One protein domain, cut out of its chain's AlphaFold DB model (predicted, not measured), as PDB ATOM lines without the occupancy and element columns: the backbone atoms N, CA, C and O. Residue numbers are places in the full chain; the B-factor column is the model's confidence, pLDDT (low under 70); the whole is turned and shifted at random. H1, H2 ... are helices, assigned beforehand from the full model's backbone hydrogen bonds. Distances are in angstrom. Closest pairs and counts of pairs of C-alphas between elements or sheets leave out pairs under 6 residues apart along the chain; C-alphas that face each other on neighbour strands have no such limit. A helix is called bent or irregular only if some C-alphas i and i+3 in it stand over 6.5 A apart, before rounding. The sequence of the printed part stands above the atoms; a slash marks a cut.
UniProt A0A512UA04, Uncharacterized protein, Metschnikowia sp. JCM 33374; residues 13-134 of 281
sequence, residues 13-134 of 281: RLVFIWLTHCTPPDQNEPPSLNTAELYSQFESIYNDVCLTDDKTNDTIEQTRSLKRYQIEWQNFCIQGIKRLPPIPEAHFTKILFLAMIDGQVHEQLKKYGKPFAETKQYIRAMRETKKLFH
ATOM      1  N   ARG A  13      32.421 -15.177  15.776       65.12
ATOM      2  CA  ARG A  13      31.797 -14.492  14.640       65.12
ATOM      3  C   ARG A  13      32.759 -13.492  14.018       65.12
ATOM      4  O   ARG A  13      32.831 -13.419  12.799       65.12
ATOM      5  N   LEU A  14      33.546 -12.781  14.825       71.25
ATOM      6  CA  LEU A  14      34.543 -11.830  14.325       71.25
ATOM      7  C   LEU A  14      35.687 -12.542  13.611       71.25
ATOM      8  O   LEU A  14      36.094 -12.115  12.540       71.25
ATOM      9  N   VAL A  15      36.146 -13.672  14.148       74.62
ATOM     10  CA  VAL A  15      37.164 -14.506  13.492       74.62
ATOM     11  C   VAL A  15      36.648 -15.099  12.182       74.62
ATOM     12  O   VAL A  15      37.384 -15.139  11.201       74.62
ATOM     13  N   PHE A  16      35.385 -15.525  12.143       72.25
ATOM     14  CA  PHE A  16      34.721 -15.986  10.927       72.25
ATOM     15  C   PHE A  16      34.622 -14.871   9.880       72.25
ATOM     16  O   PHE A  16      35.030 -15.060   8.734       72.25
ATOM     17  N   ILE A  17      34.125 -13.695  10.275       74.75
ATOM     18  CA  ILE A  17      34.043 -12.516   9.405       74.75
ATOM     19  C   ILE A  17      35.443 -12.160   8.904       74.75
ATOM     20  O   ILE A  17      35.633 -11.942   7.713       74.75
ATOM     21  N   TRP A  18      36.438 -12.172   9.785       85.06
ATOM     22  CA  TRP A  18      37.818 -11.916   9.413       85.06
ATOM     23  C   TRP A  18      38.323 -12.939   8.390       85.06
ATOM     24  O   TRP A  18      38.710 -12.527   7.309       85.06
ATOM     25  N   LEU A  19      38.247 -14.248   8.649       82.75
ATOM     26  CA  LEU A  19      38.699 -15.292   7.711       82.75
ATOM     27  C   LEU A  19      38.017 -15.206   6.347       82.75
ATOM     28  O   LEU A  19      38.666 -15.376   5.320       82.75
ATOM     29  N   THR A  20      36.716 -14.928   6.326       76.88
ATOM     30  CA  THR A  20      35.937 -14.838   5.081       76.88
ATOM     31  C   THR A  20      36.274 -13.604   4.245       76.88
ATOM     32  O   THR A  20      36.100 -13.643   3.028       76.88
ATOM     33  N   HIS A  21      36.791 -12.544   4.875       77.38
ATOM     34  CA  HIS A  21      37.139 -11.272   4.230       77.38
ATOM     35  C   HIS A  21      38.647 -10.971   4.240       77.38
ATOM     36  O   HIS A  21      39.064  -9.913   3.754       77.38
ATOM     37  N   CYS A  22      39.471 -11.859   4.805       74.44
ATOM     38  CA  CYS A  22      40.913 -11.681   4.865       74.44
ATOM     39  C   CYS A  22      41.512 -11.902   3.479       74.44
ATOM     40  O   CYS A  22      41.134 -12.801   2.726       74.44
ATOM     41  N   THR A  23      42.465 -11.051   3.129       65.06
ATOM     42  CA  THR A  23      43.340 -11.270   1.984       65.06
ATOM     43  C   THR A  23      44.491 -12.158   2.450       65.06
ATOM     44  O   THR A  23      45.101 -11.836   3.477       65.06
ATOM     45  N   PRO A  24      44.807 -13.262   1.743       64.88
ATOM     46  CA  PRO A  24      45.973 -14.077   2.058       64.88
ATOM     47  C   PRO A  24      47.238 -13.210   2.173       64.88
ATOM     48  O   PRO A  24      47.297 -12.146   1.557       64.88
ATOM     49  N   PRO A  25      48.274 -13.649   2.912       59.03
ATOM     50  CA  PRO A  25      49.500 -12.869   3.129       59.03
ATOM     51  C   PRO A  25      50.257 -12.463   1.853       59.03
ATOM     52  O   PRO A  25      51.227 -11.711   1.950       59.03
ATOM     53  N   ASP A  26      49.827 -12.964   0.698       55.75
ATOM     54  CA  ASP A  26      50.435 -12.815  -0.609       55.75
ATOM     55  C   ASP A  26      49.508 -11.994  -1.520       55.75
ATOM     56  O   ASP A  26      48.583 -12.542  -2.122       55.75
ATOM     57  N   GLN A  27      49.702 -10.667  -1.527       59.75
ATOM     58  CA  GLN A  27      49.363  -9.755  -2.630       59.75
ATOM     59  C   GLN A  27      49.752  -8.307  -2.280       59.75
ATOM     60  O   GLN A  27      49.045  -7.626  -1.548       59.75
ATOM     61  N   ASN A  28      50.884  -7.864  -2.839       60.16
ATOM     62  CA  ASN A  28      51.273  -6.495  -3.230       60.16
ATOM     63  C   ASN A  28      51.229  -5.322  -2.226       60.16
ATOM     64  O   ASN A  28      51.828  -4.290  -2.521       60.16
ATOM     65  N   GLU A  29      50.597  -5.439  -1.060       69.62
ATOM     66  CA  GLU A  29      50.446  -4.339  -0.101       69.62
ATOM     67  C   GLU A  29      51.172  -4.657   1.219       69.62
ATOM     68  O   GLU A  29      50.943  -5.726   1.796       69.62
ATOM     69  N   PRO A  30      52.081  -3.791   1.710       73.19
ATOM     70  CA  PRO A  30      52.840  -4.040   2.937       73.19
ATOM     71  C   PRO A  30      51.929  -4.090   4.179       73.19
ATOM     72  O   PRO A  30      50.876  -3.453   4.201       73.19
ATOM     73  N   PRO A  31      52.294  -4.856   5.227       80.56
ATOM     74  CA  PRO A  31      51.522  -4.871   6.463       80.56
ATOM     75  C   PRO A  31      51.615  -3.503   7.158       80.56
ATOM     76  O   PRO A  31      52.602  -2.784   6.999       80.56
ATOM     77  N   SER A  32      50.610  -3.155   7.968       85.50
ATOM     78  CA  SER A  32      50.714  -1.986   8.854       85.50
ATOM     79  C   SER A  32      51.894  -2.144   9.826       85.50
ATOM     80  O   SER A  32      52.299  -3.274  10.106       85.50
ATOM     81  N   LEU A  33      52.420  -1.044  10.380       88.44
ATOM     82  CA  LEU A  33      53.516  -1.099  11.361       88.44
ATOM     83  C   LEU A  33      53.172  -2.027  12.539       88.44
ATOM     84  O   LEU A  33      53.926  -2.940  12.848       88.44
ATOM     85  N   ASN A  34      51.976  -1.865  13.106       89.00
ATOM     86  CA  ASN A  34      51.481  -2.694  14.205       89.00
ATOM     87  C   ASN A  34      51.394  -4.176  13.806       89.00
ATOM     88  O   ASN A  34      51.770  -5.068  14.562       89.00
ATOM     89  N   THR A  35      50.913  -4.457  12.590       88.19
ATOM     90  CA  THR A  35      50.885  -5.819  12.050       88.19
ATOM     91  C   THR A  35      52.300  -6.385  11.923       88.19
ATOM     92  O   THR A  35      52.514  -7.540  12.280       88.19
ATOM     93  N   ALA A  36      53.257  -5.597  11.428       89.88
ATOM     94  CA  ALA A  36      54.649  -6.010  11.270       89.88
ATOM     95  C   ALA A  36      55.299  -6.343  12.622       89.88
ATOM     96  O   ALA A  36      55.949  -7.377  12.737       89.88
ATOM     97  N   GLU A  37      55.048  -5.542  13.659       92.62
ATOM     98  CA  GLU A  37      55.495  -5.831  15.029       92.62
ATOM     99  C   GLU A  37      54.934  -7.161  15.544       92.62
ATOM    100  O   GLU A  37      55.663  -7.965  16.131       92.62
ATOM    101  N   LEU A  38      53.658  -7.446  15.265       92.81
ATOM    102  CA  LEU A  38      53.037  -8.716  15.639       92.81
ATOM    103  C   LEU A  38      53.642  -9.906  14.866       92.81
ATOM    104  O   LEU A  38      53.789 -10.989  15.433       92.81
ATOM    105  N   TYR A  39      54.039  -9.719  13.600       91.31
ATOM    106  CA  TYR A  39      54.820 -10.716  12.851       91.31
ATOM    107  C   TYR A  39      56.200 -10.938  13.474       91.31
ATOM    108  O   TYR A  39      56.589 -12.086  13.669       91.31
ATOM    109  N   SER A  40      56.918  -9.879  13.851       92.31
ATOM    110  CA  SER A  40      58.214 -10.012  14.527       92.31
ATOM    111  C   SER A  40      58.086 -10.729  15.871       92.31
ATOM    112  O   SER A  40      58.935 -11.544  16.228       92.31
ATOM    113  N   GLN A  41      57.001 -10.482  16.610       93.12
ATOM    114  CA  GLN A  41      56.706 -11.212  17.838       93.12
ATOM    115  C   GLN A  41      56.436 -12.696  17.560       93.12
ATOM    116  O   GLN A  41      56.987 -13.553  18.252       93.12
ATOM    117  N   PHE A  42      55.625 -13.005  16.545       93.88
ATOM    118  CA  PHE A  42      55.392 -14.375  16.093       93.88
ATOM    119  C   PHE A  42      56.715 -15.077  15.750       93.88
ATOM    120  O   PHE A  42      56.994 -16.154  16.274       93.88
ATOM    121  N   GLU A  43      57.560 -14.453  14.930       92.56
ATOM    122  CA  GLU A  43      58.860 -15.001  14.540       92.56
ATOM    123  C   GLU A  43      59.765 -15.220  15.753       92.56
ATOM    124  O   GLU A  43      60.342 -16.295  15.893       92.56
ATOM    125  N   SER A  44      59.837 -14.258  16.675       93.62
ATOM    126  CA  SER A  44      60.631 -14.391  17.901       93.62
ATOM    127  C   SER A  44      60.185 -15.567  18.770       93.62
ATOM    128  O   SER A  44      61.030 -16.185  19.412       93.62
ATOM    129  N   ILE A  45      58.885 -15.861  18.825       93.50
ATOM    130  CA  ILE A  45      58.355 -16.992  19.593       93.50
ATOM    131  C   ILE A  45      58.675 -18.301  18.875       93.50
ATOM    132  O   ILE A  45      59.214 -19.227  19.472       93.50
ATOM    133  N   TYR A  46      58.332 -18.400  17.593       91.56
ATOM    134  CA  TYR A  46      58.326 -19.684  16.893       91.56
ATOM    135  C   TYR A  46      59.673 -20.077  16.278       91.56
ATOM    136  O   TYR A  46      59.876 -21.265  16.008       91.56
ATOM    137  N   ASN A  47      60.610 -19.132  16.156       91.31
ATOM    138  CA  ASN A  47      62.014 -19.398  15.834       91.31
ATOM    139  C   ASN A  47      62.881 -19.647  17.081       91.31
ATOM    140  O   ASN A  47      64.055 -19.985  16.931       91.31
ATOM    141  N   ASP A  48      62.334 -19.527  18.299       91.12
ATOM    142  CA  ASP A  48      63.041 -19.926  19.520       91.12
ATOM    143  C   ASP A  48      63.400 -21.418  19.439       91.12
ATOM    144  O   ASP A  48      62.528 -22.288  19.332       91.12
ATOM    145  N   VAL A  49      64.700 -21.717  19.477       89.56
ATOM    146  CA  VAL A  49      65.248 -23.079  19.393       89.56
ATOM    147  C   VAL A  49      64.824 -23.917  20.600       89.56
ATOM    148  O   VAL A  49      64.626 -25.123  20.467       89.56
ATOM    149  N   CYS A  50      64.620 -23.282  21.754       89.38
ATOM    150  CA  CYS A  50      64.188 -23.927  22.988       89.38
ATOM    151  C   CYS A  50      62.674 -24.162  23.038       89.38
ATOM    152  O   CYS A  50      62.207 -24.917  23.891       89.38
ATOM    153  N   LEU A  51      61.889 -23.532  22.156       89.25
ATOM    154  CA  LEU A  51      60.462 -23.818  22.060       89.25
ATOM    155  C   LEU A  51      60.285 -25.198  21.425       89.25
ATOM    156  O   LEU A  51      60.698 -25.419  20.285       89.25
ATOM    157  N   THR A  52      59.658 -26.126  22.143       87.75
ATOM    158  CA  THR A  52      59.404 -27.477  21.626       87.75
ATOM    159  C   THR A  52      57.989 -27.608  21.071       87.75
ATOM    160  O   THR A  52      57.111 -26.779  21.329       87.75
ATOM    161  N   ASP A  53      57.742 -28.679  20.319       83.88
ATOM    162  CA  ASP A  53      56.405 -28.984  19.810       83.88
ATOM    163  C   ASP A  53      55.388 -29.316  20.919       83.88
ATOM    164  O   ASP A  53      54.181 -29.311  20.671       83.88
ATOM    165  N   ASP A  54      55.845 -29.659  22.126       82.81
ATOM    166  CA  ASP A  54      54.975 -29.918  23.268       82.81
ATOM    167  C   ASP A  54      55.050 -28.777  24.286       82.81
ATOM    168  O   ASP A  54      56.121 -28.293  24.639       82.81
ATOM    169  N   LYS A  55      53.884 -28.360  24.779       83.62
ATOM    170  CA  LYS A  55      53.748 -27.262  25.744       83.62
ATOM    171  C   LYS A  55      54.130 -27.646  27.166       83.62
ATOM    172  O   LYS A  55      54.226 -26.777  28.025       83.62
ATOM    173  N   THR A  56      54.275 -28.940  27.441       82.31
ATOM    174  CA  THR A  56      54.508 -29.475  28.794       82.31
ATOM    175  C   THR A  56      55.762 -28.908  29.452       82.31
ATOM    176  O   THR A  56      55.784 -28.762  30.671       82.31
ATOM    177  N   ASN A  57      56.759 -28.532  28.651       85.88
ATOM    178  CA  ASN A  57      58.032 -27.986  29.117       85.88
ATOM    179  C   ASN A  57      58.207 -26.495  28.788       85.88
ATOM    180  O   ASN A  57      59.329 -25.991  28.835       85.88
ATOM    181  N   ASP A  58      57.127 -25.788  28.445       89.75
ATOM    182  CA  ASP A  58      57.200 -24.352  28.183       89.75
ATOM    183  C   ASP A  58      57.644 -23.609  29.445       89.75
ATOM    184  O   ASP A  58      57.072 -23.746  30.531       89.75
ATOM    185  N   THR A  59      58.645 -22.751  29.293       93.19
ATOM    186  CA  THR A  59      59.058 -21.850  30.367       93.19
ATOM    187  C   THR A  59      57.962 -20.820  30.662       93.19
ATOM    188  O   THR A  59      57.079 -20.533  29.843       93.19
ATOM    189  N   ILE A  60      58.044 -20.191  31.839       91.38
ATOM    190  CA  ILE A  60      57.137 -19.098  32.224       91.38
ATOM    191  C   ILE A  60      57.183 -17.961  31.192       91.38
ATOM    192  O   ILE A  60      56.144 -17.396  30.852       91.38
ATOM    193  N   GLU A  61      58.368 -17.645  30.665       91.69
ATOM    194  CA  GLU A  61      58.545 -16.543  29.720       91.69
ATOM    195  C   GLU A  61      58.006 -16.876  28.322       91.69
ATOM    196  O   GLU A  61      57.321 -16.049  27.715       91.69
ATOM    197  N   GLN A  62      58.198 -18.111  27.847       91.06
ATOM    198  CA  GLN A  62      57.560 -18.597  26.617       91.06
ATOM    199  C   GLN A  62      56.032 -18.566  26.746       91.06
ATOM    200  O   GLN A  62      55.339 -18.032  25.879       91.06
ATOM    201  N   THR A  63      55.500 -19.038  27.878       89.44
ATOM    202  CA  THR A  63      54.060 -18.993  28.171       89.44
ATOM    203  C   THR A  63      53.528 -17.559  28.167       89.44
ATOM    204  O   THR A  63      52.449 -17.288  27.633       89.44
ATOM    205  N   ARG A  64      54.270 -16.613  28.757       90.69
ATOM    206  CA  ARG A  64      53.893 -15.194  28.789       90.69
ATOM    207  C   ARG A  64      53.913 -14.579  27.388       90.69
ATOM    208  O   ARG A  64      52.960 -13.887  27.032       90.69
ATOM    209  N   SER A  65      54.935 -14.873  26.588       92.06
ATOM    210  CA  SER A  65      55.054 -14.389  25.208       92.06
ATOM    211  C   SER A  65      53.931 -14.918  24.313       92.06
ATOM    212  O   SER A  65      53.301 -14.133  23.608       92.06
ATOM    213  N   LEU A  66      53.597 -16.210  24.415       90.69
ATOM    214  CA  LEU A  66      52.464 -16.820  23.708       90.69
ATOM    215  C   LEU A  66      51.126 -16.176  24.091       90.69
ATOM    216  O   LEU A  66      50.301 -15.901  23.221       90.69
ATOM    217  N   LYS A  67      50.906 -15.899  25.383       89.31
ATOM    218  CA  LYS A  67      49.690 -15.213  25.850       89.31
ATOM    219  C   LYS A  67      49.596 -13.785  25.325       89.31
ATOM    220  O   LYS A  67      48.513 -13.367  24.926       89.31
ATOM    221  N   ARG A  68      50.709 -13.045  25.314       91.56
ATOM    222  CA  ARG A  68      50.757 -11.691  24.746       91.56
ATOM    223  C   ARG A  68      50.416 -11.719  23.257       91.56
ATOM    224  O   ARG A  68      49.505 -11.006  22.849       91.56
ATOM    225  N   TYR A  69      51.042 -12.623  22.503       93.31
ATOM    226  CA  TYR A  69      50.738 -12.846  21.090       93.31
ATOM    227  C   TYR A  69      49.271 -13.151  20.842       93.31
ATOM    228  O   TYR A  69      48.632 -12.545  19.986       93.31
ATOM    229  N   GLN A  70      48.708 -14.049  21.643       89.44
ATOM    230  CA  GLN A  70      47.302 -14.391  21.551       89.44
ATOM    231  C   GLN A  70      46.397 -13.168  21.762       89.44
ATOM    232  O   GLN A  70      45.477 -12.963  20.977       89.44
ATOM    233  N   ILE A  71      46.654 -12.355  22.788       88.12
ATOM    234  CA  ILE A  71      45.853 -11.164  23.107       88.12
ATOM    235  C   ILE A  71      45.970 -10.094  22.013       88.12
ATOM    236  O   ILE A  71      44.968  -9.518  21.596       88.12
ATOM    237  N   GLU A  72      47.177  -9.821  21.528       92.00
ATOM    238  CA  GLU A  72      47.394  -8.806  20.490       92.00
ATOM    239  C   GLU A  72      46.760  -9.224  19.161       92.00
ATOM    240  O   GLU A  72      46.044  -8.437  18.537       92.00
ATOM    241  N   TRP A  73      46.913 -10.496  18.784       92.19
ATOM    242  CA  TRP A  73      46.254 -11.064  17.610       92.19
ATOM    243  C   TRP A  73      44.729 -10.929  17.687       92.19
ATOM    244  O   TRP A  73      44.086 -10.516  16.720       92.19
ATOM    245  N   GLN A  74      44.145 -11.228  18.851       87.25
ATOM    246  CA  GLN A  74      42.711 -11.065  19.103       87.25
ATOM    247  C   GLN A  74      42.249  -9.627  18.903       87.25
ATOM    248  O   GLN A  74      41.264  -9.386  18.206       87.25
ATOM    249  N   ASN A  75      42.966  -8.678  19.499       89.25
ATOM    250  CA  ASN A  75      42.623  -7.265  19.409       89.25
ATOM    251  C   ASN A  75      42.641  -6.787  17.955       89.25
ATOM    252  O   ASN A  75      41.718  -6.094  17.531       89.25
ATOM    253  N   PHE A  76      43.636  -7.199  17.166       89.25
ATOM    254  CA  PHE A  76      43.701  -6.809  15.757       89.25
ATOM    255  C   PHE A  76      42.609  -7.476  14.916       89.25
ATOM    256  O   PHE A  76      42.052  -6.841  14.021       89.25
ATOM    257  N   CYS A  77      42.245  -8.721  15.231       85.75
ATOM    258  CA  CYS A  77      41.101  -9.380  14.606       85.75
ATOM    259  C   CYS A  77      39.794  -8.611  14.880       85.75
ATOM    260  O   CYS A  77      39.042  -8.333  13.948       85.75
ATOM    261  N   ILE A  78      39.560  -8.180  16.127       83.88
ATOM    262  CA  ILE A  78      38.386  -7.374  16.520       83.88
ATOM    263  C   ILE A  78      38.361  -6.020  15.795       83.88
ATOM    264  O   ILE A  78      37.299  -5.550  15.397       83.88
ATOM    265  N   GLN A  79      39.526  -5.409  15.584       85.69
ATOM    266  CA  GLN A  79      39.669  -4.155  14.837       85.69
ATOM    267  C   GLN A  79      39.474  -4.319  13.318       85.69
ATOM    268  O   GLN A  79      39.510  -3.331  12.589       85.69
ATOM    269  N   GLY A  80      39.273  -5.545  12.820       82.69
ATOM    270  CA  GLY A  80      39.075  -5.815  11.397       82.69
ATOM    271  C   GLY A  80      40.359  -5.742  10.568       82.69
ATOM    272  O   GLY A  80      40.297  -5.569   9.349       82.69
ATOM    273  N   ILE A  81      41.529  -5.875  11.201       85.88
ATOM    274  CA  ILE A  81      42.810  -5.904  10.492       85.88
ATOM    275  C   ILE A  81      42.861  -7.150   9.606       85.88
ATOM    276  O   ILE A  81      42.821  -8.281  10.081       85.88
ATOM    277  N   LYS A  82      42.963  -6.946   8.290       80.38
ATOM    278  CA  LYS A  82      42.871  -8.037   7.307       80.38
ATOM    279  C   LYS A  82      44.115  -8.918   7.260       80.38
ATOM    280  O   LYS A  82      43.996 -10.120   7.051       80.38
ATOM    281  N   ARG A  83      45.297  -8.332   7.463       82.25
ATOM    282  CA  ARG A  83      46.580  -9.037   7.394       82.25
ATOM    283  C   ARG A  83      47.082  -9.300   8.807       82.25
ATOM    284  O   ARG A  83      47.469  -8.364   9.495       82.25
ATOM    285  N   LEU A  84      47.047 -10.557   9.237       86.38
ATOM    286  CA  LEU A  84      47.510 -10.981  10.559       86.38
ATOM    287  C   LEU A  84      48.517 -12.128  10.441       86.38
ATOM    288  O   LEU A  84      48.337 -12.993   9.574       86.38
ATOM    289  N   PRO A  85      49.518 -12.189  11.340       86.81
ATOM    290  CA  PRO A  85      50.381 -13.356  11.484       86.81
ATOM    291  C   PRO A  85      49.576 -14.589  11.916       86.81
ATOM    292  O   PRO A  85      48.409 -14.445  12.288       86.81
ATOM    293  N   PRO A  86      50.161 -15.798  11.852       89.12
ATOM    294  CA  PRO A  86      49.434 -17.058  12.001       89.12
ATOM    295  C   PRO A  86      48.528 -17.127  13.222       89.12
ATOM    296  O   PRO A  86      48.948 -16.854  14.341       89.12
ATOM    297  N   ILE A  87      47.290 -17.571  13.024       89.00
ATOM    298  CA  ILE A  87      46.315 -17.806  14.096       89.00
ATOM    299  C   ILE A  87      46.984 -18.473  15.322       89.00
ATOM    300  O   ILE A  87      47.561 -19.555  15.181       89.00
ATOM    301  N   PRO A  88      46.877 -17.898  16.535       88.62
ATOM    302  CA  PRO A  88      47.423 -18.507  17.740       88.62
ATOM    303  C   PRO A  88      46.880 -19.923  17.948       88.62
ATOM    304  O   PRO A  88      45.695 -20.186  17.736       88.62
ATOM    305  N   GLU A  89      47.727 -20.833  18.426       84.50
ATOM    306  CA  GLU A  89      47.398 -22.260  18.580       84.50
ATOM    307  C   GLU A  89      46.083 -22.500  19.341       84.50
ATOM    308  O   GLU A  89      45.288 -23.355  18.963       84.50
ATOM    309  N   ALA A  90      45.814 -21.692  20.375       78.25
ATOM    310  CA  ALA A  90      44.605 -21.771  21.198       78.25
ATOM    311  C   ALA A  90      43.295 -21.504  20.425       78.25
ATOM    312  O   ALA A  90      42.210 -21.890  20.872       78.25
ATOM    313  N   HIS A  91      43.377 -20.821  19.283       79.19
ATOM    314  CA  HIS A  91      42.237 -20.508  18.420       79.19
ATOM    315  C   HIS A  91      42.176 -21.393  17.188       79.19
ATOM    316  O   HIS A  91      41.083 -21.635  16.671       79.19
ATOM    317  N   PHE A  92      43.325 -21.918  16.765       81.19
ATOM    318  CA  PHE A  92      43.447 -22.720  15.562       81.19
ATOM    319  C   PHE A  92      42.497 -23.918  15.559       81.19
ATOM    320  O   PHE A  92      41.757 -24.086  14.598       81.19
ATOM    321  N   THR A  93      42.413 -24.690  16.648       71.44
ATOM    322  CA  THR A  93      41.509 -25.853  16.721       71.44
ATOM    323  C   THR A  93      40.047 -25.488  16.482       71.44
ATOM    324  O   THR A  93      39.330 -26.188  15.772       71.44
ATOM    325  N   LYS A  94      39.590 -24.374  17.056       71.31
ATOM    326  CA  LYS A  94      38.194 -23.932  16.939       71.31
ATOM    327  C   LYS A  94      37.895 -23.385  15.546       71.31
ATOM    328  O   LYS A  94      36.810 -23.605  15.024       71.31
ATOM    329  N   ILE A  95      38.861 -22.707  14.933       75.19
ATOM    330  CA  ILE A  95      38.759 -22.215  13.555       75.19
ATOM    331  C   ILE A  95      38.783 -23.370  12.557       75.19
ATOM    332  O   ILE A  95      37.975 -23.397  11.636       75.19
ATOM    333  N   LEU A  96      39.662 -24.347  12.770       74.19
ATOM    334  CA  LEU A  96      39.699 -25.580  11.995       74.19
ATOM    335  C   LEU A  96      38.359 -26.311  12.089       74.19
ATOM    336  O   LEU A  96      37.851 -26.800  11.088       74.19
ATOM    337  N   PHE A  97      37.763 -26.335  13.279       66.38
ATOM    338  CA  PHE A  97      36.439 -26.892  13.474       66.38
ATOM    339  C   PHE A  97      35.364 -26.132  12.682       66.38
ATOM    340  O   PHE A  97      34.573 -26.755  11.987       66.38
ATOM    341  N   LEU A  98      35.363 -24.795  12.701       65.88
ATOM    342  CA  LEU A  98      34.454 -23.997  11.863       65.88
ATOM    343  C   LEU A  98      34.654 -24.277  10.367       65.88
ATOM    344  O   LEU A  98      33.679 -24.447   9.642       65.88
ATOM    345  N   ALA A  99      35.905 -24.406   9.925       67.12
ATOM    346  CA  ALA A  99      36.251 -24.798   8.561       67.12
ATOM    347  C   ALA A  99      35.759 -26.208   8.187       67.12
ATOM    348  O   ALA A  99      35.595 -26.493   7.011       67.12
ATOM    349  N   MET A 100      35.505 -27.099   9.150       60.50
ATOM    350  CA  MET A 100      34.874 -28.399   8.871       60.50
ATOM    351  C   MET A 100      33.366 -28.282   8.609       60.50
ATOM    352  O   MET A 100      32.778 -29.192   8.027       60.50
ATOM    353  N   ILE A 101      32.729 -27.198   9.063       53.78
ATOM    354  CA  ILE A 101      31.282 -26.972   8.932       53.78
ATOM    355  C   ILE A 101      30.954 -26.100   7.722       53.78
ATOM    356  O   ILE A 101      29.903 -26.283   7.111       53.78
ATOM    357  N   ASP A 102      31.843 -25.166   7.399       60.31
ATOM    358  CA  ASP A 102      31.645 -24.140   6.385       60.31
ATOM    359  C   ASP A 102      32.731 -24.234   5.301       60.31
ATOM    360  O   ASP A 102      33.904 -23.923   5.536       60.31
ATOM    361  N   GLY A 103      32.329 -24.648   4.095       64.62
ATOM    362  CA  GLY A 103      33.232 -24.801   2.952       64.62
ATOM    363  C   GLY A 103      33.899 -23.495   2.494       64.62
ATOM    364  O   GLY A 103      35.022 -23.525   1.992       64.62
ATOM    365  N   GLN A 104      33.276 -22.330   2.709       74.12
ATOM    366  CA  GLN A 104      33.903 -21.043   2.397       74.12
ATOM    367  C   GLN A 104      35.037 -20.748   3.384       74.12
ATOM    368  O   GLN A 104      36.127 -20.342   2.973       74.12
ATOM    369  N   VAL A 105      34.809 -20.985   4.678       74.38
ATOM    370  CA  VAL A 105      35.856 -20.855   5.706       74.38
ATOM    371  C   VAL A 105      36.978 -21.853   5.461       74.38
ATOM    372  O   VAL A 105      38.140 -21.492   5.634       74.38
ATOM    373  N   HIS A 106      36.659 -23.073   5.021       75.31
ATOM    374  CA  HIS A 106      37.656 -24.073   4.648       75.31
ATOM    375  C   HIS A 106      38.641 -23.546   3.604       75.31
ATOM    376  O   HIS A 106      39.853 -23.530   3.836       75.31
ATOM    377  N   GLU A 107      38.118 -23.068   2.474       76.69
ATOM    378  CA  GLU A 107      38.946 -22.573   1.378       76.69
ATOM    379  C   GLU A 107      39.786 -21.363   1.797       76.69
ATOM    380  O   GLU A 107      40.955 -21.252   1.417       76.69
ATOM    381  N   GLN A 108      39.231 -20.476   2.626       81.94
ATOM    382  CA  GLN A 108      39.983 -19.334   3.142       81.94
ATOM    383  C   GLN A 108      41.069 -19.750   4.131       81.94
ATOM    384  O   GLN A 108      42.210 -19.309   4.003       81.94
ATOM    385  N   LEU A 109      40.766 -20.653   5.065       83.38
ATOM    386  CA  LEU A 109      41.744 -21.172   6.017       83.38
ATOM    387  C   LEU A 109      42.888 -21.897   5.300       83.38
ATOM    388  O   LEU A 109      44.044 -21.737   5.681       83.38
ATOM    389  N   LYS A 110      42.592 -22.649   4.232       79.69
ATOM    390  CA  LYS A 110      43.598 -23.321   3.401       79.69
ATOM    391  C   LYS A 110      44.518 -22.320   2.703       79.69
ATOM    392  O   LYS A 110      45.737 -22.480   2.751       79.69
ATOM    393  N   LYS A 111      43.959 -21.268   2.092       81.38
ATOM    394  CA  LYS A 111      44.737 -20.184   1.460       81.38
ATOM    395  C   LYS A 111      45.597 -19.438   2.476       81.38
ATOM    396  O   LYS A 111      46.774 -19.204   2.222       81.38
ATOM    397  N   TYR A 112      45.015 -19.105   3.624       83.56
ATOM    398  CA  TYR A 112      45.680 -18.391   4.707       83.56
ATOM    399  C   TYR A 112      46.790 -19.218   5.367       83.56
ATOM    400  O   TYR A 112      47.861 -18.694   5.650       83.56
ATOM    401  N   GLY A 113      46.545 -20.508   5.610       79.50
ATOM    402  CA  GLY A 113      47.452 -21.403   6.327       79.50
ATOM    403  C   GLY A 113      48.601 -21.948   5.481       79.50
ATOM    404  O   GLY A 113      49.626 -22.319   6.044       79.50
ATOM    405  N   LYS A 114      48.472 -21.972   4.146       79.25
ATOM    406  CA  LYS A 114      49.486 -22.526   3.229       79.25
ATOM    407  C   LYS A 114      50.916 -22.003   3.473       79.25
ATOM    408  O   LYS A 114      51.812 -22.840   3.500       79.25
ATOM    409  N   PRO A 115      51.167 -20.694   3.686       80.44
ATOM    410  CA  PRO A 115      52.519 -20.180   3.941       80.44
ATOM    411  C   PRO A 115      53.128 -20.656   5.262       80.44
ATOM    412  O   PRO A 115      54.333 -20.557   5.458       80.44
ATOM    413  N   PHE A 116      52.291 -21.137   6.178       78.12
ATOM    414  CA  PHE A 116      52.678 -21.544   7.525       78.12
ATOM    415  C   PHE A 116      52.563 -23.053   7.729       78.12
ATOM    416  O   PHE A 116      52.786 -23.543   8.842       78.12
ATOM    417  N   ALA A 117      52.220 -23.789   6.669       69.69
ATOM    418  CA  ALA A 117      52.308 -25.235   6.665       69.69
ATOM    419  C   ALA A 117      53.735 -25.628   7.071       69.69
ATOM    420  O   ALA A 117      54.695 -24.981   6.669       69.69
ATOM    421  N   GLU A 118      53.862 -26.648   7.919       73.38
ATOM    422  CA  GLU A 118      55.157 -27.156   8.411       73.38
ATOM    423  C   GLU A 118      55.898 -26.243   9.410       73.38
ATOM    424  O   GLU A 118      56.938 -26.631   9.937       73.38
ATOM    425  N   THR A 119      55.349 -25.077   9.772       82.12
ATOM    426  CA  THR A 119      55.923 -24.260  10.856       82.12
ATOM    427  C   THR A 119      55.739 -24.919  12.225       82.12
ATOM    428  O   THR A 119      54.772 -25.647  12.468       82.12
ATOM    429  N   LYS A 120      56.625 -24.591  13.177       85.38
ATOM    430  CA  LYS A 120      56.505 -25.025  14.580       85.38
ATOM    431  C   LYS A 120      55.152 -24.628  15.186       85.38
ATOM    432  O   LYS A 120      54.540 -25.433  15.885       85.38
ATOM    433  N   GLN A 121      54.637 -23.434  14.867       89.00
ATOM    434  CA  GLN A 121      53.290 -23.011  15.271       89.00
ATOM    435  C   GLN A 121      52.223 -23.979  14.768       89.00
ATOM    436  O   GLN A 121      51.387 -24.417  15.556       89.00
ATOM    437  N   TYR A 122      52.261 -24.327  13.481       83.31
ATOM    438  CA  TYR A 122      51.295 -25.244  12.898       83.31
ATOM    439  C   TYR A 122      51.385 -26.610  13.578       83.31
ATOM    440  O   TYR A 122      50.374 -27.127  14.042       83.31
ATOM    441  N   ILE A 123      52.590 -27.162  13.757       82.88
ATOM    442  CA  ILE A 123      52.791 -28.451  14.438       82.88
ATOM    443  C   ILE A 123      52.197 -28.433  15.854       82.88
ATOM    444  O   ILE A 123      51.463 -29.357  16.221       82.88
ATOM    445  N   ARG A 124      52.447 -27.376  16.635       86.75
ATOM    446  CA  ARG A 124      51.890 -27.212  17.988       86.75
ATOM    447  C   ARG A 124      50.372 -27.066  17.969       86.75
ATOM    448  O   ARG A 124      49.684 -27.788  18.684       86.75
ATOM    449  N   ALA A 125      49.828 -26.214  17.099       82.31
ATOM    450  CA  ALA A 125      48.387 -26.046  16.916       82.31
ATOM    451  C   ALA A 125      47.700 -27.369  16.544       82.31
ATOM    452  O   ALA A 125      46.629 -27.699  17.063       82.31
ATOM    453  N   MET A 126      48.340 -28.169  15.690       74.81
ATOM    454  CA  MET A 126      47.867 -29.497  15.322       74.81
ATOM    455  C   MET A 126      47.985 -30.490  16.480       74.81
ATOM    456  O   MET A 126      47.076 -31.294  16.663       74.81
ATOM    457  N   ARG A 127      49.041 -30.447  17.301       77.50
ATOM    458  CA  ARG A 127      49.150 -31.280  18.515       77.50
ATOM    459  C   ARG A 127      48.081 -30.943  19.547       77.50
ATOM    460  O   ARG A 127      47.487 -31.850  20.114       77.50
ATOM    461  N   GLU A 128      47.787 -29.670  19.754       71.75
ATOM    462  CA  GLU A 128      46.733 -29.234  20.675       71.75
ATOM    463  C   GLU A 128      45.347 -29.621  20.159       71.75
ATOM    464  O   GLU A 128      44.509 -30.103  20.916       71.75
ATOM    465  N   THR A 129      45.149 -29.523  18.843       67.31
ATOM    466  CA  THR A 129      43.986 -30.091  18.158       67.31
ATOM    467  C   THR A 129      43.898 -31.597  18.428       67.31
ATOM    468  O   THR A 129      42.874 -32.068  18.906       67.31
ATOM    469  N   LYS A 130      44.981 -32.361  18.221       63.72
ATOM    470  CA  LYS A 130      45.027 -33.809  18.502       63.72
ATOM    471  C   LYS A 130      44.666 -34.133  19.955       63.72
ATOM    472  O   LYS A 130      43.875 -35.047  20.165       63.72
ATOM    473  N   LYS A 131      45.204 -33.383  20.928       64.38
ATOM    474  CA  LYS A 131      44.886 -33.534  22.359       64.38
ATOM    475  C   LYS A 131      43.398 -33.305  22.609       64.38
ATOM    476  O   LYS A 131      42.764 -34.169  23.191       64.38
ATOM    477  N   LEU A 132      42.826 -32.220  22.086       58.12
ATOM    478  CA  LEU A 132      41.393 -31.918  22.209       58.12
ATOM    479  C   LEU A 132      40.481 -32.994  21.597       58.12
ATOM    480  O   LEU A 132      39.339 -33.135  22.026       58.12
ATOM    481  N   PHE A 133      40.969 -33.747  20.609       52.69
ATOM    482  CA  PHE A 133      40.230 -34.831  19.955       52.69
ATOM    483  C   PHE A 133      40.618 -36.245  20.437       52.69
ATOM    484  O   PHE A 133      40.037 -37.211  19.946       52.69
ATOM    485  N   HIS A 134      41.564 -36.389  21.377       50.53
ATOM    486  CA  HIS A 134      42.053 -37.674  21.913       50.53
ATOM    487  C   HIS A 134      42.468 -38.700  20.843       50.53
ATOM    488  O   HIS A 134      42.287 -39.907  21.002       50.53
TER     489      HIS A 134
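Overview. This is residues 13 to 134 of the 281 residues of an uncharacterized protein of Metschnikowia sp. JCM 33374 (UniProt A0A512UA04). Six helices stand round a middle through which the link before H4 passes: the hairpin of H2 and H3 makes one side, and H4 and H5, joined as a V, make the other. H1 bridges the two sides at one end, from the last residues of H3 to H5, and H6 crosses the first residues of H4. The printed part has 122 residues, with six named helices in the order H1 to H6 and no named strand; its class is all helix, and its helix packing is mostly crossed. It is compact, with a radius of gyration of the C-alphas of 14.0 A, and rounded, spanning 37 by 36 by 23 A.

Along the chain. Find C-alpha 60 at (57.137, -19.098, 32.224); from there H3, the longest helix, runs over residues 60 to 78 for 27.1 A. H2 holds residues 33 to 46 and is 20.0 A long. H1 holds residues 13 to 21 and is 12.1 A long, beginning at C-alpha 13 at (31.797, -14.492, 14.640). Further on come H4, residues 89 to 101, 19.4 A, and H5, residues 103 to 116, 20.2 A. H4 is irregular, but only just, with C-alphas 90 and 93 at 6.8 A; H5 is irregular, with C-alphas 112 and 115 at 7.1 A. H6, residues 120 to 133, runs 19.7 A to C-alpha 133 at (40.230, -34.831, 19.955).

Arrangement. Start at H3: it touches H2, closest at the C-alphas of Gln 41 and Tyr 69, 7.0 A apart, in a hairpin at a shallow tilt of 33 degrees, only just short of steep, opposite ways. With residues 77 to 78 alone, H3 touches H1, closest at the C-alphas of Leu 14 and Ile 78, 6.3 A. H1 touches residues 104 to 109 of H5, about perpendicular at 75 degrees; the closest C-alphas, of Thr 20 and Val 105, are 6.0 A apart. H5 and H4 form a hairpin, touching through residues 105 to 109 and 96 to 100 alone, closest at the C-alphas of His 106 and Ala 99, 4.2 A. Residues 89 to 93 of H4 touch H6 at a steep tilt of 64 degrees, closest at the C-alphas of Glu 89 and Ala 125, 4.3 A. H2 and H6 are close but not clearly touching, while H3 and H6, for instance, are apart. In H1, H2, H3 and H6 every O i to N i+4 pair is within hydrogen-bond range; H4 has 7 of 9 and H5 8 of 10.

Size, cuts and confidence. Look at Asn 28 and His 134 for the two C-alphas farthest apart, 41.1 A. The printed part has no cut. The links H1 to H2 and H2 to H3 are long. Mean pLDDT of the printed part is 80.4; look for values under 70 at residues 13, 23 to 29, 97 to 103, 117 and 129 to 134.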